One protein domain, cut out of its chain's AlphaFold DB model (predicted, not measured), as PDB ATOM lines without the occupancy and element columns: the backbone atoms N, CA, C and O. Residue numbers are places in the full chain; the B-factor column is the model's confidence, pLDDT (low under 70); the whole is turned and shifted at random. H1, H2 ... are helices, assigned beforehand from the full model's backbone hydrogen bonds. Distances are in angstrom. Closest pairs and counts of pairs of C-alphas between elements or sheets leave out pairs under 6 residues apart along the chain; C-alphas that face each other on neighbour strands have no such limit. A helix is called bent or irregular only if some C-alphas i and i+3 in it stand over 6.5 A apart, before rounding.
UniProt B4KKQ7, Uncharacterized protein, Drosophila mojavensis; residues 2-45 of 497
ATOM      1  N   ARG A   2      -4.112  29.521  33.298       52.19
ATOM      2  CA  ARG A   2      -3.745  28.243  33.954       52.19
ATOM      3  C   ARG A   2      -3.897  28.285  35.483       52.19
ATOM      4  O   ARG A   2      -4.505  27.396  36.066       52.19
ATOM      5  N   ASP A   3      -3.418  29.354  36.102       60.84
ATOM      6  CA  ASP A   3      -3.330  29.520  37.562       60.84
ATOM      7  C   ASP A   3      -4.721  29.641  38.208       60.84
ATOM      8  O   ASP A   3      -5.002  29.053  39.250       60.84
ATOM      9  N   SER A   4      -5.640  30.322  37.516       62.19
ATOM     10  CA  SER A   4      -7.053  30.449  37.890       62.19
ATOM     11  C   SER A   4      -7.763  29.090  37.948       62.19
ATOM     12  O   SER A   4      -8.627  28.879  38.794       62.19
ATOM     13  N   PHE A   5      -7.385  28.155  37.069       70.56
ATOM     14  CA  PHE A   5      -7.996  26.826  36.988       70.56
ATOM     15  C   PHE A   5      -7.589  25.930  38.169       70.56
ATOM     16  O   PHE A   5      -8.415  25.187  38.699       70.56
ATOM     17  N   GLY A   6      -6.339  26.052  38.636       85.75
ATOM     18  CA  GLY A   6      -5.853  25.350  39.829       85.75
ATOM     19  C   GLY A   6      -6.596  25.763  41.104       85.75
ATOM     20  O   GLY A   6      -6.980  24.902  41.893       85.75
ATOM     21  N   GLY A   7      -6.880  27.060  41.267       84.50
ATOM     22  CA  GLY A   7      -7.666  27.567  42.399       84.50
ATOM     23  C   GLY A   7      -9.103  27.029  42.434       84.50
ATOM     24  O   GLY A   7      -9.594  26.667  43.501       84.50
ATOM     25  N   ILE A   8      -9.757  26.909  41.273       79.31
ATOM     26  CA  ILE A   8     -11.119  26.356  41.163       79.31
ATOM     27  C   ILE A   8     -11.131  24.855  41.492       79.31
ATOM     28  O   ILE A   8     -11.981  24.407  42.260       79.31
ATOM     29  N   LEU A   9     -10.169  24.080  40.979       80.38
ATOM     30  CA  LEU A   9     -10.046  22.651  41.297       80.38
ATOM     31  C   LEU A   9      -9.766  22.405  42.787       80.38
ATOM     32  O   LEU A   9     -10.368  21.509  43.379       80.38
ATOM     33  N   LEU A  10      -8.908  23.221  43.411       85.06
ATOM     34  CA  LEU A  10      -8.645  23.141  44.850       85.06
ATOM     35  C   LEU A  10      -9.905  23.465  45.671       85.06
ATOM     36  O   LEU A  10     -10.216  22.746  46.619       85.06
ATOM     37  N   LEU A  11     -10.658  24.502  45.284       83.38
ATOM     38  CA  LEU A  11     -11.914  24.878  45.938       83.38
ATOM     39  C   LEU A  11     -12.961  23.756  45.847       83.38
ATOM     40  O   LEU A  11     -13.557  23.398  46.860       83.38
ATOM     41  N   LEU A  12     -13.143  23.159  44.665       83.38
ATOM     42  CA  LEU A  12     -14.056  22.026  44.468       83.38
ATOM     43  C   LEU A  12     -13.641  20.801  45.299       83.38
ATOM     44  O   LEU A  12     -14.498  20.149  45.891       83.38
ATOM     45  N   PHE A  13     -12.339  20.514  45.406       84.62
ATOM     46  CA  PHE A  13     -11.830  19.426  46.246       84.62
ATOM     47  C   PHE A  13     -12.065  19.677  47.746       84.62
ATOM     48  O   PHE A  13     -12.434  18.753  48.473       84.62
ATOM     49  N   VAL A  14     -11.909  20.923  48.210       86.12
ATOM     50  CA  VAL A  14     -12.225  21.320  49.594       86.12
ATOM     51  C   VAL A  14     -13.727  21.207  49.873       86.12
ATOM     52  O   VAL A  14     -14.103  20.623  50.887       86.12
ATOM     53  N   ILE A  15     -14.590  21.673  48.963       82.50
ATOM     54  CA  ILE A  15     -16.050  21.531  49.092       82.50
ATOM     55  C   ILE A  15     -16.440  20.048  49.149       82.50
ATOM     56  O   ILE A  15     -17.140  19.644  50.074       82.50
ATOM     57  N   ALA A  16     -15.928  19.212  48.239       80.69
ATOM     58  CA  ALA A  16     -16.187  17.771  48.244       80.69
ATOM     59  C   ALA A  16     -15.717  17.090  49.545       80.69
ATOM     60  O   ALA A  16     -16.411  16.223  50.076       80.69
ATOM     61  N   ARG A  17     -14.573  17.512  50.104       81.19
ATOM     62  CA  ARG A  17     -14.079  17.036  51.408       81.19
ATOM     63  C   ARG A  17     -14.965  17.453  52.582       81.19
ATOM     64  O   ARG A  17     -15.134  16.648  53.489       81.19
ATOM     65  N   ILE A  18     -15.530  18.661  52.563       77.75
ATOM     66  CA  ILE A  18     -16.453  19.145  53.604       77.75
ATOM     67  C   ILE A  18     -17.795  18.402  53.520       77.75
ATOM     68  O   ILE A  18     -18.278  17.905  54.535       77.75
ATOM     69  N   VAL A  19     -18.355  18.250  52.312       77.94
ATOM     70  CA  VAL A  19     -19.587  17.476  52.061       77.94
ATOM     71  C   VAL A  19     -19.443  16.032  52.551       77.94
ATOM     72  O   VAL A  19     -20.313  15.535  53.262       77.94
ATOM     73  N   ALA A  20     -18.321  15.376  52.244       75.50
ATOM     74  CA  ALA A  20     -18.064  13.994  52.658       75.50
ATOM     75  C   ALA A  20     -17.804  13.811  54.168       75.50
ATOM     76  O   ALA A  20     -17.839  12.680  54.649       75.50
ATOM     77  N   ALA A  21     -17.511  14.882  54.916       76.81
ATOM     78  CA  ALA A  21     -17.119  14.801  56.324       76.81
ATOM     79  C   ALA A  21     -18.262  15.056  57.323       76.81
ATOM     80  O   ALA A  21     -18.121  14.702  58.492       76.81
ATOM     81  N   ALA A  22     -19.366  15.689  56.904       68.00
ATOM     82  CA  ALA A  22     -20.373  16.208  57.833       68.00
ATOM     83  C   ALA A  22     -21.823  16.143  57.293       68.00
ATOM     84  O   ALA A  22     -22.459  17.187  57.125       68.00
ATOM     85  N   PRO A  23     -22.399  14.943  57.062       64.38
ATOM     86  CA  PRO A  23     -23.771  14.804  56.555       64.38
ATOM     87  C   PRO A  23     -24.830  15.455  57.464       64.38
ATOM     88  O   PRO A  23     -25.825  15.977  56.971       64.38
ATOM     89  N   ALA A  24     -24.597  15.504  58.781       63.59
ATOM     90  CA  ALA A  24     -25.512  16.122  59.746       63.59
ATOM     91  C   ALA A  24     -25.608  17.661  59.645       63.59
ATOM     92  O   ALA A  24     -26.575  18.242  60.128       63.59
ATOM     93  N   VAL A  25     -24.632  18.337  59.022       57.25
ATOM     94  CA  VAL A  25     -24.600  19.814  58.921       57.25
ATOM     95  C   VAL A  25     -25.478  20.334  57.770       57.25
ATOM     96  O   VAL A  25     -25.844  21.504  57.748       57.25
ATOM     97  N   TRP A  26     -25.879  19.465  56.837       58.66
ATOM     98  CA  TRP A  26     -26.653  19.835  55.643       58.66
ATOM     99  C   TRP A  26     -28.175  19.925  55.855       58.66
ATOM    100  O   TRP A  26     -28.902  20.188  54.903       58.66
ATOM    101  N   GLN A  27     -28.660  19.749  57.090       59.47
ATOM    102  CA  GLN A  27     -30.074  19.932  57.454       59.47
ATOM    103  C   GLN A  27     -30.474  21.408  57.670       59.47
ATOM    104  O   GLN A  27     -31.662  21.709  57.668       59.47
ATOM    105  N   ASP A  28     -29.524  22.343  57.835       68.31
ATOM    106  CA  ASP A  28     -29.834  23.782  57.900       68.31
ATOM    107  C   ASP A  28     -29.605  24.466  56.544       68.31
ATOM    108  O   ASP A  28     -28.492  24.876  56.195       68.31
ATOM    109  N   GLU A  29     -30.691  24.645  55.789       63.53
ATOM    110  CA  GLU A  29     -30.706  25.346  54.497       63.53
ATOM    111  C   GLU A  29     -30.057  26.742  54.564       63.53
ATOM    112  O   GLU A  29     -29.441  27.204  53.594       63.53
ATOM    113  N   LYS A  30     -30.130  27.415  55.723       72.50
ATOM    114  CA  LYS A  30     -29.577  28.765  55.919       72.50
ATOM    115  C   LYS A  30     -28.054  28.769  55.826       72.50
ATOM    116  O   LYS A  30     -27.482  29.762  55.373       72.50
ATOM    117  N   PHE A  31     -27.389  27.677  56.208       74.38
ATOM    118  CA  PHE A  31     -25.935  27.544  56.090       74.38
ATOM    119  C   PHE A  31     -25.495  27.505  54.621       74.38
ATOM    120  O   PHE A  31     -24.543  28.190  54.231       74.38
ATOM    121  N   ILE A  32     -26.236  26.769  53.787       71.56
ATOM    122  CA  ILE A  32     -26.005  26.663  52.341       71.56
ATOM    123  C   ILE A  32     -26.207  28.037  51.686       71.56
ATOM    124  O   ILE A  32     -25.300  28.554  51.026       71.56
ATOM    125  N   VAL A  33     -27.364  28.667  51.926       73.94
ATOM    126  CA  VAL A  33     -27.734  29.965  51.335       73.94
ATOM    127  C   VAL A  33     -26.744  31.070  51.726       73.94
ATOM    128  O   VAL A  33     -26.253  31.788  50.851       73.94
ATOM    129  N   ASN A  34     -26.374  31.174  53.008       72.94
ATOM    130  CA  ASN A  34     -25.414  32.180  53.475       72.94
ATOM    131  C   ASN A  34     -24.003  31.955  52.913       72.94
ATOM    132  O   ASN A  34     -23.327  32.924  52.565       72.94
ATOM    133  N   THR A  35     -23.562  30.701  52.767       73.56
ATOM    134  CA  THR A  35     -22.236  30.393  52.199       73.56
ATOM    135  C   THR A  35     -22.159  30.793  50.721       73.56
ATOM    136  O   THR A  35     -21.166  31.390  50.296       73.56
ATOM    137  N   VAL A  36     -23.216  30.546  49.939       71.75
ATOM    138  CA  VAL A  36     -23.295  30.961  48.525       71.75
ATOM    139  C   VAL A  36     -23.356  32.490  48.391       71.75
ATOM    140  O   VAL A  36     -22.626  33.059  47.575       71.75
ATOM    141  N   LEU A  37     -24.147  33.175  49.225       73.19
ATOM    142  CA  LEU A  37     -24.212  34.645  49.261       73.19
ATOM    143  C   LEU A  37     -22.864  35.287  49.628       73.19
ATOM    144  O   LEU A  37     -22.432  36.229  48.957       73.19
ATOM    145  N   ALA A  38     -22.164  34.753  50.632       75.00
ATOM    146  CA  ALA A  38     -20.844  35.233  51.038       75.00
ATOM    147  C   ALA A  38     -19.790  35.075  49.924       75.00
ATOM    148  O   ALA A  38     -18.942  35.953  49.744       75.00
ATOM    149  N   PHE A  39     -19.865  33.997  49.135       67.50
ATOM    150  CA  PHE A  39     -19.022  33.823  47.948       67.50
ATOM    151  C   PHE A  39     -19.378  34.806  46.825       67.50
ATOM    152  O   PHE A  39     -18.476  35.413  46.242       67.50
ATOM    153  N   HIS A  40     -20.670  35.016  46.549       68.12
ATOM    154  CA  HIS A  40     -21.111  35.951  45.511       68.12
ATOM    155  C   HIS A  40     -20.668  37.395  45.810       68.12
ATOM    156  O   HIS A  40     -20.269  38.116  44.892       68.12
ATOM    157  N   ALA A  41     -20.667  37.805  47.082       74.31
ATOM    158  CA  ALA A  41     -20.259  39.146  47.502       74.31
ATOM    159  C   ALA A  41     -18.761  39.458  47.290       74.31
ATOM    160  O   ALA A  41     -18.390  40.632  47.260       74.31
ATOM    161  N   LYS A  42     -17.892  38.442  47.156       77.69
ATOM    162  CA  LYS A  42     -16.424  38.614  47.190       77.69
ATOM    163  C   LYS A  42     -15.715  38.452  45.836       77.69
ATOM    164  O   LYS A  42     -14.509  38.684  45.763       77.69
ATOM    165  N   MET A  43     -16.419  38.080  44.764       70.00
ATOM    166  CA  MET A  43     -15.816  37.875  43.436       70.00
ATOM    167  C   MET A  43     -16.212  38.966  42.423       70.00
ATOM    168  O   MET A  43     -17.389  39.319  42.331       70.00
ATOM    169  N   PRO A  44     -15.263  39.505  41.627       65.19
ATOM    170  CA  PRO A  44     -15.571  40.478  40.580       65.19
ATOM    171  C   PRO A  44     -16.403  39.844  39.454       65.19
ATOM    172  O   PRO A  44     -16.302  38.649  39.182       65.19
ATOM    173  N   ARG A  45     -17.221  40.669  38.785       70.69
ATOM    174  CA  ARG A  45     -18.263  40.266  37.818       70.69
ATOM    175  C   ARG A  45     -17.718  39.581  36.550       70.69
ATOM    176  O   ARG A  45     -17.632  40.194  35.491       70.69
TER     177      ARG A  45
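Overview. This is residues 2 to 45 of the 497 residues of an uncharacterized protein of Drosophila mojavensis (UniProt B4KKQ7). The model is an open, flat U of three helices: the long H1 makes one arm, the short H2 sits at the bend, and H3 folds back as a shorter second arm, with an empty gap between the arms. Residues 41 to 45 carry on from the end of H3 as a tail with no named element. The printed part has 44 residues, with three named helices in the order H1, H2, H3 and no named strand, and its class is all helix. It is loose, with a radius of gyration of the C-alphas of 12.5 A, and its C-alphas span 36 by 23 by 8 A.

Arrangement. Begin with H1, residues 2 to 21, which meets H2, residues 23 to 27, only through their link. Go on to H3, residues 29 to 40: it is close to but not clearly touching H2, the closest C-alphas being those of Trp 26 and Ile 32, 7.6 A apart. H1 and H3 are apart, with no C-alpha of the one within 8 A of the other. In H1 and H3 every O i to N i+4 pair is within hydrogen-bond range; in H2 0 of 1 is, beside 1 of 2 O i to N i+3 pairs.

Along the chain. Find C-alpha 2 at (-3.745, 28.243, 33.954); from there H1 runs 29.3 A to C-alpha 21 at (-17.119, 14.801, 56.324). After Ala 22, H2 runs from Pro 23 to Gln 27; it is neither bent nor irregular, but only just: C-alphas 24 and 27 are 6.4 A apart. After Asp 28, H3 runs 16.9 A from Glu 29 to C-alpha 40 at (-21.111, 35.951, 45.511).

Size, cuts and confidence. Look at Arg 2 and Gln 27 for the two C-alphas farthest apart, 36.3 A. The printed part has no cut, and both links are tight. Residues 2 to 45 stand free, with no C-alpha 8 or more residues away along the chain within 10 A. The mean pLDDT of the printed part is 72.9; it is under 70 at residues 2 to 4, 22 to 29, 39 to 40 and 44.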